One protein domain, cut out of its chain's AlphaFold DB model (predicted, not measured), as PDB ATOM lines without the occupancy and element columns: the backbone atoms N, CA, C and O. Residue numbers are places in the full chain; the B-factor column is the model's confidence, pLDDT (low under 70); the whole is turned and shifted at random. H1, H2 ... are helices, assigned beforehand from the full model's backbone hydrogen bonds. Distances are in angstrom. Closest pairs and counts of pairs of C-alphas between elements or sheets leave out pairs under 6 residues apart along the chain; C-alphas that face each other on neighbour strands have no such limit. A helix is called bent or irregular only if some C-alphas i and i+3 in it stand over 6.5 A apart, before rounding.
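This is residues 29 to 137 of the 342 residues of the protein "CCHC-type domain-containing protein" of Araneus ventricosus (UniProt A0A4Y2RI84). Short helix H3 sits near the middle, with H1 crossing it at about a right angle and H2 and the first part of H5 packed on it; H4 packs on H5 and is apart from H2. The last residues, 131 to 137, of which 131 to 136 belong to H5, stick out as a free arm. The printed part has 109 residues with five named helices, H1 to H5 in order along the chain, and no named strand; its class is all helix. It is compact, with a radius of gyration of the C-alphas of 14.4 A and spans of 46 by 37 by 21 A.

Begin with H1, residues 29 to 47, and look at its residues 40 to 45, which alone touch H3, residues 83 to 90. The closest C-alphas there, of Lys 41 and Tyr 88, are 5.1 A apart, and the lines stand about perpendicular at 83 degrees. Next find H2, residues 60 to 76, which forms a hairpin with H3 at a steep tilt of 41 degrees, opposite ways; its residues 64 to 71 alone touch H3, closest at the C-alphas of Ile 64 and Met 90, 6.6 A. H4, residues 96 to 108, and H5, residues 115 to 136, form another hairpin, at a steep tilt of 40 degrees, opposite ways; the closest C-alphas, of Ile 101 and Glu 125, are 7.3 A apart. H5 runs the same way as H3 at a shallow tilt of 20 degrees and touches it with residues 115 to 119 alone, closest at the C-alphas of Ala 87 and Ser 115, 4.3 A. H5 also touches H2, opposite ways at a shallow tilt of 22 degrees, and the closest C-alphas, of Met 60 and Tyr 126, are 6.6 A apart. The helix packing is part aligned, part crossed: of five touching pairs, two are at a shallow tilt. H1 and H4 are close but not clearly touching, the closest C-alphas, of Lys 34 and Tyr 106, being 7.8 A apart; H1 and H5 are apart. In H1, H2, H3 and H5 every O i to N i+4 pair is within hydrogen-bond range; in H4 7 of 9 are.

Find C-alpha 29 at (187.748, 113.349, 152.229); from there H1 runs 26.5 A to residue 47. H2 starts from C-alpha 60 at (162.519, 119.199, 131.850) and spans 24.6 A, and H3 spans 10.8 A. H4 spans 19.6 A and is irregular: C-alphas 97 and 100 are 7.4 A apart. H5, the longest, runs 31.7 A to C-alpha 136 at (149.330, 123.647, 145.962).

The C-alphas of Gly 78 and Thr 137 are the two farthest apart, 47.6 A. The printed part has no cut. The link from H1 to H2, residues 48 to 59, is long; that from H3 to H4 is tight. The mean pLDDT of the printed part is 72.6, and 34 residues are under 70, among them 45 to 58, 106 to 113 and 130 to 137.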
ATOM      1  N   ALA A  29     187.812 113.980 153.547       64.19
ATOM      2  CA  ALA A  29     187.748 113.349 152.229       64.19
ATOM      3  C   ALA A  29     186.378 113.582 151.578       64.19
ATOM      4  O   ALA A  29     186.310 114.058 150.451       64.19
ATOM      5  N   MET A  30     185.280 113.413 152.325       65.50
ATOM      6  CA  MET A  30     183.926 113.702 151.822       65.50
ATOM      7  C   MET A  30     183.740 115.177 151.420       65.50
ATOM      8  O   MET A  30     183.043 115.496 150.453       65.50
ATOM      9  N   LYS A  31     184.353 116.103 152.165       71.88
ATOM     10  CA  LYS A  31     184.335 117.539 151.858       71.88
ATOM     11  C   LYS A  31     185.193 117.865 150.631       71.88
ATOM     12  O   LYS A  31     184.759 118.666 149.801       71.88
ATOM     13  N   ALA A  32     186.367 117.250 150.510       72.50
ATOM     14  CA  ALA A  32     187.253 117.389 149.359       72.50
ATOM     15  C   ALA A  32     186.615 116.813 148.085       72.50
ATOM     16  O   ALA A  32     186.651 117.461 147.040       72.50
ATOM     17  N   ASP A  33     185.936 115.670 148.178       69.31
ATOM     18  CA  ASP A  33     185.206 115.053 147.067       69.31
ATOM     19  C   ASP A  33     184.065 115.946 146.585       69.31
ATOM     20  O   ASP A  33     183.919 116.190 145.385       69.31
ATOM     21  N   LYS A  34     183.309 116.542 147.517       73.69
ATOM     22  CA  LYS A  34     182.285 117.536 147.181       73.69
ATOM     23  C   LYS A  34     182.881 118.748 146.457       73.69
ATOM     24  O   LYS A  34     182.312 119.206 145.470       73.69
ATOM     25  N   GLN A  35     184.016 119.271 146.920       79.25
ATOM     26  CA  GLN A  35     184.693 120.395 146.262       79.25
ATOM     27  C   GLN A  35     185.215 120.022 144.867       79.25
ATOM     28  O   GLN A  35     185.018 120.782 143.919       79.25
ATOM     29  N   ASN A  36     185.815 118.840 144.716       77.25
ATOM     30  CA  ASN A  36     186.277 118.316 143.431       77.25
ATOM     31  C   ASN A  36     185.123 118.119 142.446       77.25
ATOM     32  O   ASN A  36     185.264 118.419 141.260       77.25
ATOM     33  N   PHE A  37     183.965 117.664 142.921       72.06
ATOM     34  CA  PHE A  37     182.763 117.557 142.107       72.06
ATOM     35  C   PHE A  37     182.279 118.925 141.629       72.06
ATOM     36  O   PHE A  37     182.016 119.096 140.442       72.06
ATOM     37  N   GLU A  38     182.173 119.914 142.523       77.25
ATOM     38  CA  GLU A  38     181.763 121.269 142.129       77.25
ATOM     39  C   GLU A  38     182.737 121.874 141.111       77.25
ATOM     40  O   GLU A  38     182.314 122.521 140.153       77.25
ATOM     41  N   LEU A  39     184.035 121.591 141.247       80.19
ATOM     42  CA  LEU A  39     185.041 121.979 140.263       80.19
ATOM     43  C   LEU A  39     184.814 121.295 138.904       80.19
ATOM     44  O   LEU A  39     184.851 121.966 137.872       80.19
ATOM     45  N   ARG A  40     184.540 119.981 138.884       77.25
ATOM     46  CA  ARG A  40     184.199 119.234 137.655       77.25
ATOM     47  C   ARG A  40     182.933 119.790 137.006       77.25
ATOM     48  O   ARG A  40     182.921 120.047 135.807       77.25
ATOM     49  N   LYS A  41     181.909 120.081 137.807       76.50
ATOM     50  CA  LYS A  41     180.651 120.698 137.374       76.50
ATOM     51  C   LYS A  41     180.866 122.080 136.759       76.50
ATOM     52  O   LYS A  41     180.336 122.351 135.684       76.50
ATOM     53  N   ALA A  42     181.677 122.930 137.386       75.12
ATOM     54  CA  ALA A  42     182.027 124.247 136.857       75.12
ATOM     55  C   ALA A  42     182.833 124.152 135.550       75.12
ATOM     56  O   ALA A  42     182.560 124.881 134.593       75.12
ATOM     57  N   LYS A  43     183.782 123.211 135.469       78.31
ATOM     58  CA  LYS A  43     184.561 122.946 134.253       78.31
ATOM     59  C   LYS A  43     183.666 122.462 133.110       78.31
ATOM     60  O   LYS A  43     183.712 123.039 132.028       78.31
ATOM     61  N   ALA A  44     182.802 121.479 133.355       71.12
ATOM     62  CA  ALA A  44     181.828 120.986 132.382       71.12
ATOM     63  C   ALA A  44     180.861 122.092 131.929       71.12
ATOM     64  O   ALA A  44     180.542 122.202 130.742       71.12
ATOM     65  N   HIS A  45     180.444 122.966 132.856       69.06
ATOM     66  CA  HIS A  45     179.649 124.145 132.530       69.06
ATOM     67  C   HIS A  45     180.395 125.069 131.551       69.06
ATOM     68  O   HIS A  45     179.805 125.482 130.556       69.06
ATOM     69  N   SER A  46     181.683 125.337 131.776       69.00
ATOM     70  CA  SER A  46     182.509 126.149 130.872       69.00
ATOM     71  C   SER A  46     182.779 125.488 129.513       69.00
ATOM     72  O   SER A  46     182.941 126.194 128.519       69.00
ATOM     73  N   THR A  47     182.866 124.157 129.451       65.12
ATOM     74  CA  THR A  47     183.138 123.419 128.205       65.12
ATOM     75  C   THR A  47     181.912 123.380 127.292       65.12
ATOM     76  O   THR A  47     182.026 123.597 126.087       65.12
ATOM     77  N   ILE A  48     180.728 123.134 127.861       66.62
ATOM     78  CA  ILE A  48     179.454 123.078 127.134       66.62
ATOM     79  C   ILE A  48     178.682 124.373 127.409       66.62
ATOM     80  O   ILE A  48     177.616 124.351 128.017       66.62
ATOM     81  N   CYS A  49     179.226 125.529 127.025       58.78
ATOM     82  CA  CYS A  49     178.563 126.825 127.211       58.78
ATOM     83  C   CYS A  49     177.358 126.978 126.271       58.78
ATOM     84  O   CYS A  49     177.430 127.620 125.227       58.78
ATOM     85  N   LEU A  50     176.225 126.399 126.656       56.59
ATOM     86  CA  LEU A  50     174.940 126.733 126.060       56.59
ATOM     87  C   LEU A  50     174.322 127.871 126.864       56.59
ATOM     88  O   LEU A  50     174.054 127.696 128.056       56.59
ATOM     89  N   ASN A  51     174.025 128.993 126.204       54.22
ATOM     90  CA  ASN A  51     173.040 129.964 126.682       54.22
ATOM     91  C   ASN A  51     171.652 129.308 126.612       54.22
ATOM     92  O   ASN A  51     170.835 129.608 125.744       54.22
ATOM     93  N   ILE A  52     171.402 128.321 127.473       56.06
ATOM     94  CA  ILE A  52     170.043 127.870 127.737       56.06
ATOM     95  C   ILE A  52     169.495 128.908 128.698       56.06
ATOM     96  O   ILE A  52     169.828 128.867 129.880       56.06
ATOM     97  N   ASP A  53     168.718 129.852 128.166       47.94
ATOM     98  CA  ASP A  53     167.988 130.818 128.978       47.94
ATOM     99  C   ASP A  53     167.338 130.104 130.167       47.94
ATOM    100  O   ASP A  53     166.672 129.077 129.997       47.94
ATOM    101  N   GLU A  54     167.491 130.687 131.356       50.72
ATOM    102  CA  GLU A  54     166.887 130.280 132.635       50.72
ATOM    103  C   GLU A  54     165.353 130.124 132.593       50.72
ATOM    104  O   GLU A  54     164.723 129.747 133.581       50.72
ATOM    105  N   ASN A  55     164.714 130.348 131.443       47.94
ATOM    106  CA  ASN A  55     163.318 130.019 131.206       47.94
ATOM    107  C   ASN A  55     163.116 128.500 131.034       47.94
ATOM    108  O   ASN A  55     162.764 127.994 129.966       47.94
ATOM    109  N   LEU A  56     163.191 127.781 132.158       51.69
ATOM    110  CA  LEU A  56     162.659 126.425 132.366       51.69
ATOM    111  C   LEU A  56     161.128 126.312 132.185       51.69
ATOM    112  O   LEU A  56     160.531 125.296 132.535       51.69
ATOM    113  N   LYS A  57     160.465 127.313 131.589       51.84
ATOM    114  CA  LYS A  57     159.054 127.216 131.176       51.84
ATOM    115  C   LYS A  57     158.815 126.054 130.208       51.84
ATOM    116  O   LYS A  57     157.701 125.548 130.121       51.84
ATOM    117  N   ASN A  58     159.858 125.617 129.506       56.66
ATOM    118  CA  ASN A  58     159.823 124.415 128.692       56.66
ATOM    119  C   ASN A  58     160.198 123.205 129.561       56.66
ATOM    120  O   ASN A  58     161.290 123.164 130.117       56.66
ATOM    121  N   THR A  59     159.280 122.238 129.654       72.94
ATOM    122  CA  THR A  59     159.390 120.904 130.279       72.94
ATOM    123  C   THR A  59     160.829 120.388 130.432       72.94
ATOM    124  O   THR A  59     161.594 120.458 129.475       72.94
ATOM    125  N   MET A  60     161.179 119.767 131.570       78.94
ATOM    126  CA  MET A  60     162.519 119.199 131.850       78.94
ATOM    127  C   MET A  60     163.103 118.366 130.690       78.94
ATOM    128  O   MET A  60     164.296 118.434 130.401       78.94
ATOM    129  N   SER A  61     162.261 117.645 129.947       79.38
ATOM    130  CA  SER A  61     162.648 116.910 128.736       79.38
ATOM    131  C   SER A  61     163.241 117.792 127.625       79.38
ATOM    132  O   SER A  61     164.166 117.369 126.941       79.38
ATOM    133  N   SER A  62     162.745 119.021 127.451       81.69
ATOM    134  CA  SER A  62     163.281 120.004 126.498       81.69
ATOM    135  C   SER A  62     164.672 120.483 126.918       81.69
ATOM    136  O   SER A  62     165.567 120.564 126.080       81.69
ATOM    137  N   TYR A  63     164.883 120.729 128.214       81.62
ATOM    138  CA  TYR A  63     166.189 121.101 128.767       81.62
ATOM    139  C   TYR A  63     167.236 119.995 128.549       81.62
ATOM    140  O   TYR A  63     168.285 120.239 127.953       81.62
ATOM    141  N   ILE A  64     166.910 118.756 128.930       84.06
ATOM    142  CA  ILE A  64     167.780 117.587 128.715       84.06
ATOM    143  C   ILE A  64     168.033 117.359 127.216       84.06
ATOM    144  O   ILE A  64     169.155 117.029 126.818       84.06
ATOM    145  N   GLY A  65     167.011 117.549 126.376       83.44
ATOM    146  CA  GLY A  65     167.116 117.415 124.925       83.44
ATOM    147  C   GLY A  65     168.110 118.401 124.313       83.44
ATOM    148  O   GLY A  65     168.956 117.989 123.527       83.44
ATOM    149  N   LYS A  66     168.080 119.673 124.736       82.62
ATOM    150  CA  LYS A  66     169.029 120.705 124.278       82.62
ATOM    151  C   LYS A  66     170.475 120.368 124.642       82.62
ATOM    152  O   LYS A  66     171.355 120.495 123.799       82.62
ATOM    153  N   ILE A  67     170.711 119.893 125.866       83.75
ATOM    154  CA  ILE A  67     172.050 119.472 126.312       83.75
ATOM    155  C   ILE A  67     172.535 118.261 125.508       83.75
ATOM    156  O   ILE A  67     173.674 118.240 125.052       83.75
ATOM    157  N   SER A  68     171.660 117.276 125.289       85.19
ATOM    158  CA  SER A  68     171.997 116.080 124.504       85.19
ATOM    159  C   SER A  68     172.296 116.420 123.042       85.19
ATOM    160  O   SER A  68     173.169 115.804 122.441       85.19
ATOM    161  N   GLN A  69     171.577 117.387 122.465       84.31
ATOM    162  CA  GLN A  69     171.800 117.838 121.094       84.31
ATOM    163  C   GLN A  69     173.138 118.568 120.963       84.31
ATOM    164  O   GLN A  69     173.943 118.214 120.116       84.31
ATOM    165  N   ALA A  70     173.419 119.504 121.866       82.00
ATOM    166  CA  ALA A  70     174.687 120.222 121.876       82.00
ATOM    167  C   ALA A  70     175.904 119.306 122.054       82.00
ATOM    168  O   ALA A  70     176.942 119.538 121.441       82.00
ATOM    169  N   ALA A  71     175.784 118.258 122.876       82.94
ATOM    170  CA  ALA A  71     176.841 117.262 123.023       82.94
ATOM    171  C   ALA A  71     177.125 116.539 121.693       82.94
ATOM    172  O   ALA A  71     178.284 116.396 121.317       82.94
ATOM    173  N   LYS A  72     176.075 116.165 120.948       84.50
ATOM    174  CA  LYS A  72     176.207 115.563 119.610       84.50
ATOM    175  C   LYS A  72     176.788 116.534 118.587       84.50
ATOM    176  O   LYS A  72     177.603 116.138 117.766       84.50
ATOM    177  N   ASP A  73     176.392 117.802 118.630       82.75
ATOM    178  CA  ASP A  73     176.918 118.819 117.714       82.75
ATOM    179  C   ASP A  73     178.422 119.054 117.949       82.75
ATOM    180  O   ASP A  73     179.180 119.241 116.998       82.75
ATOM    181  N   LEU A  74     178.876 118.976 119.205       81.56
ATOM    182  CA  LEU A  74     180.294 119.053 119.569       81.56
ATOM    183  C   LEU A  74     181.074 117.796 119.165       81.56
ATOM    184  O   LEU A  74     182.196 117.919 118.673       81.56
ATOM    185  N   GLU A  75     180.465 116.615 119.285       83.94
ATOM    186  CA  GLU A  75     181.016 115.361 118.761       83.94
ATOM    187  C   GLU A  75     181.192 115.431 117.235       83.94
ATOM    188  O   GLU A  75     182.275 115.148 116.724       83.94
ATOM    189  N   ASN A  76     180.184 115.938 116.517       83.69
ATOM    190  CA  ASN A  76     180.238 116.175 115.071       83.69
ATOM    191  C   ASN A  76     181.298 117.221 114.678       83.69
ATOM    192  O   ASN A  76     181.877 117.139 113.598       83.69
ATOM    193  N   ALA A  77     181.584 118.190 115.554       83.62
ATOM    194  CA  ALA A  77     182.654 119.175 115.384       83.62
ATOM    195  C   ALA A  77     184.052 118.641 115.773       83.62
ATOM    196  O   ALA A  77     185.020 119.405 115.793       83.62
ATOM    197  N   GLY A  78     184.173 117.348 116.102       80.56
ATOM    198  CA  GLY A  78     185.434 116.684 116.440       80.56
ATOM    199  C   GLY A  78     185.889 116.862 117.893       80.56
ATOM    200  O   GLY A  78     187.017 116.499 118.225       80.56
ATOM    201  N   LYS A  79     185.043 117.407 118.776       78.94
ATOM    202  CA  LYS A  79     185.311 117.528 120.217       78.94
ATOM    203  C   LYS A  79     184.479 116.512 120.989       78.94
ATOM    204  O   LYS A  79     183.335 116.770 121.349       78.94
ATOM    205  N   VAL A  80     185.082 115.364 121.278       79.44
ATOM    206  CA  VAL A  80     184.462 114.332 122.115       79.44
ATOM    207  C   VAL A  80     184.443 114.807 123.566       79.44
ATOM    208  O   VAL A  80     185.489 115.114 124.137       79.44
ATOM    209  N   ILE A  81     183.251 114.875 124.158       79.56
ATOM    210  CA  ILE A  81     183.070 115.235 125.564       79.56
ATOM    211  C   ILE A  81     182.846 113.956 126.378       79.56
ATOM    212  O   ILE A  81     182.019 113.133 125.981       79.56
ATOM    213  N   PRO A  82     183.542 113.784 127.512       83.12
ATOM    214  CA  PRO A  82     183.278 112.695 128.446       83.12
ATOM    215  C   PRO A  82     181.810 112.641 128.916       83.12
ATOM    216  O   PRO A  82     181.170 113.666 129.151       83.12
ATOM    217  N   ASP A  83     181.247 111.437 129.051       83.19
ATOM    218  CA  ASP A  83     179.820 111.262 129.384       83.19
ATOM    219  C   ASP A  83     179.462 111.756 130.801       83.19
ATOM    220  O   ASP A  83     178.333 112.189 131.054       83.19
ATOM    221  N   ASP A  84     180.433 111.758 131.712       79.31
ATOM    222  CA  ASP A  84     180.322 112.349 133.044       79.31
ATOM    223  C   ASP A  84     180.237 113.882 132.980       79.31
ATOM    224  O   ASP A  84     179.388 114.465 133.652       79.31
ATOM    225  N   ASP A  85     181.000 114.543 132.106       78.25
ATOM    226  CA  ASP A  85     180.882 115.989 131.860       78.25
ATOM    227  C   ASP A  85     179.500 116.365 131.297       78.25
ATOM    228  O   ASP A  85     178.904 117.372 131.698       78.25
ATOM    229  N   ILE A  86     178.925 115.524 130.430       82.75
ATOM    230  CA  ILE A  86     177.543 115.687 129.949       82.75
ATOM    231  C   ILE A  86     176.556 115.572 131.123       82.75
ATOM    232  O   ILE A  86     175.619 116.369 131.238       82.75
ATOM    233  N   ALA A  87     176.773 114.611 132.020       83.69
ATOM    234  CA  ALA A  87     175.952 114.414 133.208       83.69
ATOM    235  C   ALA A  87     176.057 115.595 134.194       83.69
ATOM    236  O   ALA A  87     175.032 116.091 134.669       83.69
ATOM    237  N   TYR A  88     177.263 116.112 134.448       81.19
ATOM    238  CA  TYR A  88     177.470 117.290 135.293       81.19
ATOM    239  C   TYR A  88     176.835 118.543 134.689       81.19
ATOM    240  O   TYR A  88     176.237 119.338 135.419       81.19
ATOM    241  N   ARG A  89     176.872 118.693 133.358       81.94
ATOM    242  CA  ARG A  89     176.186 119.792 132.667       81.94
ATOM    243  C   ARG A  89     174.669 119.737 132.865       81.94
ATOM    244  O   ARG A  89     174.060 120.785 133.068       81.94
ATOM    245  N   MET A  90     174.054 118.549 132.882       83.62
ATOM    246  CA  MET A  90     172.619 118.405 133.185       83.62
ATOM    247  C   MET A  90     172.263 118.907 134.591       83.62
ATOM    248  O   MET A  90     171.181 119.457 134.782       83.62
ATOM    249  N   LEU A  91     173.179 118.782 135.554       81.31
ATOM    250  CA  LEU A  91     172.985 119.190 136.949       81.31
ATOM    251  C   LEU A  91     173.333 120.666 137.230       81.31
ATOM    252  O   LEU A  91     173.125 121.135 138.352       81.31
ATOM    253  N   ALA A  92     173.896 121.396 136.260       76.50
ATOM    254  CA  ALA A  92     174.413 122.751 136.461       76.50
ATOM    255  C   ALA A  92     173.326 123.824 136.613       76.50
ATOM    256  O   ALA A  92     173.391 124.598 137.563       76.50
ATOM    257  N   ASN A  93     172.308 123.818 135.745       72.81
ATOM    258  CA  ASN A  93     171.294 124.882 135.674       72.81
ATOM    259  C   ASN A  93     169.907 124.412 136.144       72.81
ATOM    260  O   ASN A  93     168.884 124.760 135.555       72.81
ATOM    261  N   LEU A  94     169.864 123.576 137.183       77.19
ATOM    262  CA  LEU A  94     168.600 123.121 137.759       77.19
ATOM    263  C   LEU A  94     168.053 124.144 138.772       77.19
ATOM    264  O   LEU A  94     168.824 124.694 139.559       77.19
ATOM    265  N   PRO A  95     166.728 124.385 138.805       72.56
ATOM    266  CA  PRO A  95     166.107 125.201 139.846       72.56
ATOM    267  C   PRO A  95     166.322 124.624 141.250       72.56
ATOM    268  O   PRO A  95     166.404 123.406 141.416       72.56
ATOM    269  N   ARG A  96     166.252 125.481 142.280       70.06
ATOM    270  CA  ARG A  96     166.392 125.085 143.700       70.06
ATOM    271  C   ARG A  96     165.441 123.969 144.146       70.06
ATOM    272  O   ARG A  96     165.729 123.242 145.089       70.06
ATOM    273  N   SER A  97     164.307 123.793 143.466       71.12
ATOM    274  CA  SER A  97     163.373 122.689 143.727       71.12
ATOM    275  C   SER A  97     164.000 121.302 143.538       71.12
ATOM    276  O   SER A  97     163.487 120.329 144.084       71.12
ATOM    277  N   TYR A  98     165.101 121.206 142.791       73.81
ATOM    278  CA  TYR A  98     165.814 119.963 142.520       73.81
ATOM    279  C   TYR A  98     167.018 119.749 143.453       73.81
ATOM    280  O   TYR A  98     167.620 118.680 143.407       73.81
ATOM    281  N   ASP A  99     167.346 120.680 144.355       71.88
ATOM    282  CA  ASP A  99     168.546 120.583 145.207       71.88
ATOM    283  C   ASP A  99     168.597 119.282 146.018       71.88
ATOM    284  O   ASP A  99     169.661 118.695 146.189       71.88
ATOM    285  N   ASN A 100     167.445 118.773 146.467       74.31
ATOM    286  CA  ASN A 100     167.366 117.514 147.208       74.31
ATOM    287  C   ASN A 100     167.697 116.286 146.340       74.31
ATOM    288  O   ASN A 100     168.369 115.373 146.818       74.31
ATOM    289  N   ILE A 101     167.266 116.252 145.072       75.25
ATOM    290  CA  ILE A 101     167.627 115.144 144.175       75.25
ATOM    291  C   ILE A 101     169.099 115.237 143.784       75.25
ATOM    292  O   ILE A 101     169.775 114.212 143.751       75.25
ATOM    293  N   VAL A 102     169.629 116.451 143.585       75.00
ATOM    294  CA  VAL A 102     171.066 116.630 143.361       75.00
ATOM    295  C   VAL A 102     171.830 116.143 144.604       75.00
ATOM    296  O   VAL A 102     172.707 115.303 144.446       75.00
ATOM    297  N   MET A 103     171.421 116.526 145.830       69.75
ATOM    298  CA  MET A 103     171.962 116.041 147.124       69.75
ATOM    299  C   MET A 103     172.029 114.510 147.206       69.75
ATOM    300  O   MET A 103     173.050 113.944 147.591       69.75
ATOM    301  N   GLN A 104     170.944 113.832 146.829       71.25
ATOM    302  CA  GLN A 104     170.874 112.369 146.830       71.25
ATOM    303  C   GLN A 104     171.792 111.749 145.772       71.25
ATOM    304  O   GLN A 104     172.428 110.732 146.042       71.25
ATOM    305  N   LEU A 105     171.909 112.374 144.599       72.62
ATOM    306  CA  LEU A 105     172.855 111.953 143.567       72.62
ATOM    307  C   LEU A 105     174.318 112.129 144.022       72.62
ATOM    308  O   LEU A 105     175.128 111.266 143.696       72.62
ATOM    309  N   TYR A 106     174.645 113.148 144.837       64.88
ATOM    310  CA  TYR A 106     175.983 113.299 145.445       64.88
ATOM    311  C   TYR A 106     176.319 112.173 146.435       64.88
ATOM    312  O   TYR A 106     177.461 111.738 146.501       64.88
ATOM    313  N   GLN A 107     175.352 111.714 147.238       63.50
ATOM    314  CA  GLN A 107     175.609 110.721 148.294       63.50
ATOM    315  C   GLN A 107     175.751 109.288 147.769       63.50
ATOM    316  O   GLN A 107     176.239 108.420 148.490       63.50
ATOM    317  N   LEU A 108     175.287 109.019 146.546       59.72
ATOM    318  CA  LEU A 108     175.163 107.658 146.035       59.72
ATOM    319  C   LEU A 108     176.338 107.183 145.174       59.72
ATOM    320  O   LEU A 108     176.429 105.972 144.981       59.72
ATOM    321  N   TYR A 109     177.212 108.044 144.635       57.50
ATOM    322  CA  TYR A 109     178.109 107.575 143.572       57.50
ATOM    323  C   TYR A 109     179.384 108.380 143.322       57.50
ATOM    324  O   TYR A 109     179.320 109.567 143.036       57.50
ATOM    325  N   ASP A 110     180.505 107.654 143.227       55.47
ATOM    326  CA  ASP A 110     181.766 108.148 142.650       55.47
ATOM    327  C   ASP A 110     182.277 107.279 141.471       55.47
ATOM    328  O   ASP A 110     183.433 107.369 141.074       55.47
ATOM    329  N   LYS A 111     181.441 106.395 140.885       57.81
ATOM    330  CA  LYS A 111     181.864 105.511 139.763       57.81
ATOM    331  C   LYS A 111     180.880 105.265 138.600       57.81
ATOM    332  O   LYS A 111     181.349 104.856 137.548       57.81
ATOM    333  N   ASN A 112     179.571 105.547 138.705       55.69
ATOM    334  CA  ASN A 112     178.590 105.267 137.625       55.69
ATOM    335  C   ASN A 112     177.719 106.485 137.240       55.69
ATOM    336  O   ASN A 112     176.523 106.340 136.945       55.69
ATOM    337  N   VAL A 113     178.283 107.699 137.268       65.38
ATOM    338  CA  VAL A 113     177.575 108.907 136.807       65.38
ATOM    339  C   VAL A 113     177.581 108.933 135.277       65.38
ATOM    340  O   VAL A 113     178.426 109.544 134.641       65.38
ATOM    341  N   THR A 114     176.629 108.214 134.694       77.88
ATOM    342  CA  THR A 114     176.354 108.215 133.252       77.88
ATOM    343  C   THR A 114     175.262 109.239 132.953       77.88
ATOM    344  O   THR A 114     174.280 109.346 133.704       77.88
ATOM    345  N   SER A 115     175.356 109.928 131.815       79.56
ATOM    346  CA  SER A 115     174.345 110.887 131.344       79.56
ATOM    347  C   SER A 115     172.937 110.273 131.259       79.56
ATOM    348  O   SER A 115     171.919 110.952 131.432       79.56
ATOM    349  N   LEU A 116     172.853 108.956 131.041       80.56
ATOM    350  CA  LEU A 116     171.610 108.187 131.027       80.56
ATOM    351  C   LEU A 116     170.960 108.065 132.412       80.56
ATOM    352  O   LEU A 116     169.737 108.173 132.528       80.56
ATOM    353  N   ASN A 117     171.754 107.837 133.457       79.62
ATOM    354  CA  ASN A 117     171.241 107.660 134.813       79.62
ATOM    355  C   ASN A 117     170.709 108.989 135.344       79.62
ATOM    356  O   ASN A 117     169.559 109.054 135.777       79.62
ATOM    357  N   VAL A 118     171.491 110.063 135.205       82.69
ATOM    358  CA  VAL A 118     171.080 111.419 135.609       82.69
ATOM    359  C   VAL A 118     169.781 111.826 134.915       82.69
ATOM    360  O   VAL A 118     168.841 112.265 135.573       82.69
ATOM    361  N   ARG A 119     169.663 111.572 133.609       83.69
ATOM    362  CA  ARG A 119     168.429 111.808 132.851       83.69
ATOM    363  C   ARG A 119     167.214 111.087 133.433       83.69
ATOM    364  O   ARG A 119     166.168 111.711 133.594       83.69
ATOM    365  N   LYS A 120     167.334 109.796 133.757       82.12
ATOM    366  CA  LYS A 120     166.237 109.015 134.355       82.12
ATOM    367  C   LYS A 120     165.806 109.592 135.705       82.12
ATOM    368  O   LYS A 120     164.611 109.749 135.941       82.12
ATOM    369  N   PHE A 121     166.767 109.945 136.561       79.56
ATOM    370  CA  PHE A 121     166.480 110.525 137.875       79.56
ATOM    371  C   PHE A 121     165.818 111.904 137.776       79.56
ATOM    372  O   PHE A 121     164.837 112.152 138.474       79.56
ATOM    373  N   LEU A 122     166.298 112.773 136.881       81.88
ATOM    374  CA  LEU A 122     165.734 114.111 136.690       81.88
ATOM    375  C   LEU A 122     164.307 114.076 136.133       81.88
ATOM    376  O   LEU A 122     163.467 114.849 136.584       81.88
ATOM    377  N   LEU A 123     164.011 113.172 135.193       81.19
ATOM    378  CA  LEU A 123     162.654 113.009 134.662       81.19
ATOM    379  C   LEU A 123     161.686 112.484 135.728       81.19
ATOM    380  O   LEU A 123     160.608 113.046 135.901       81.19
ATOM    381  N   ALA A 124     162.102 111.480 136.504       78.81
ATOM    382  CA  ALA A 124     161.295 110.965 137.606       78.81
ATOM    383  C   ALA A 124     161.017 112.038 138.674       78.81
ATOM    384  O   ALA A 124     159.926 112.081 139.242       78.81
ATOM    385  N   GLU A 125     161.986 112.917 138.949       77.19
ATOM    386  CA  GLU A 125     161.781 114.030 139.876       77.19
ATOM    387  C   GLU A 125     160.874 115.116 139.291       77.19
ATOM    388  O   GLU A 125     160.001 115.619 139.992       77.19
ATOM    389  N   TYR A 126     161.010 115.435 138.003       76.75
ATOM    390  CA  TYR A 126     160.127 116.384 137.322       76.75
ATOM    391  C   TYR A 126     158.656 115.950 137.387       76.75
ATOM    392  O   TYR A 126     157.785 116.760 137.719       76.75
ATOM    393  N   ASP A 127     158.373 114.666 137.152       73.31
ATOM    394  CA  ASP A 127     157.016 114.122 137.259       73.31
ATOM    395  C   ASP A 127     156.468 114.250 138.691       73.31
ATOM    396  O   ASP A 127     155.310 114.631 138.886       73.31
ATOM    397  N   ARG A 128     157.316 114.039 139.708       71.62
ATOM    398  CA  ARG A 128     156.954 114.256 141.119       71.62
ATOM    399  C   ARG A 128     156.685 115.728 141.446       71.62
ATOM    400  O   ARG A 128     155.697 116.026 142.123       71.62
ATOM    401  N   VAL A 129     157.528 116.650 140.982       70.00
ATOM    402  CA  VAL A 129     157.396 118.096 141.244       70.00
ATOM    403  C   VAL A 129     156.131 118.656 140.591       70.00
ATOM    404  O   VAL A 129     155.367 119.361 141.250       70.00
ATOM    405  N   LYS A 130     155.820 118.253 139.352       68.31
ATOM    406  CA  LYS A 130     154.596 118.658 138.640       68.31
ATOM    407  C   LYS A 130     153.318 118.203 139.352       68.31
ATOM    408  O   LYS A 130     152.328 118.935 139.377       68.31
ATOM    409  N   VAL A 131     153.317 117.003 139.939       62.09
ATOM    410  CA  VAL A 131     152.190 116.509 140.754       62.09
ATOM    411  C   VAL A 131     152.025 117.350 142.025       62.09
ATOM    412  O   VAL A 131     150.901 117.700 142.385       62.09
ATOM    413  N   ARG A 132     153.130 117.743 142.673       62.62
ATOM    414  CA  ARG A 132     153.098 118.615 143.856       62.62
ATOM    415  C   ARG A 132     152.600 120.024 143.532       62.62
ATOM    416  O   ARG A 132     151.720 120.516 144.229       62.62
ATOM    417  N   GLU A 133     153.076 120.668 142.471       59.75
ATOM    418  CA  GLU A 133     152.644 122.031 142.105       59.75
ATOM    419  C   GLU A 133     151.138 122.127 141.812       59.75
ATOM    420  O   GLU A 133     150.466 123.067 142.248       59.75
ATOM    421  N   LYS A 134     150.568 121.102 141.169       59.81
ATOM    422  CA  LYS A 134     149.115 120.990 140.960       59.81
ATOM    423  C   LYS A 134     148.328 120.838 142.265       59.81
ATOM    424  O   LYS A 134     147.168 121.226 142.326       59.81
ATOM    425  N   SER A 135     148.940 120.297 143.319       52.69
ATOM    426  CA  SER A 135     148.285 120.160 144.626       52.69
ATOM    427  C   SER A 135     148.255 121.469 145.432       52.69
ATOM    428  O   SER A 135     147.297 121.700 146.167       52.69
ATOM    429  N   TYR A 136     149.242 122.359 145.251       49.38
ATOM    430  CA  TYR A 136     149.330 123.647 145.962       49.38
ATOM    431  C   TYR A 136     148.492 124.773 145.342       49.38
ATOM    432  O   TYR A 136     148.135 125.720 146.038       49.38
ATOM    433  N   THR A 137     148.151 124.674 144.058       50.69
ATOM    434  CA  THR A 137     147.266 125.628 143.358       50.69
ATOM    435  C   THR A 137     145.778 125.375 143.620       50.69
ATOM    436  O   THR A 137     144.929 126.134 143.152       50.69
TER     437      THR A 137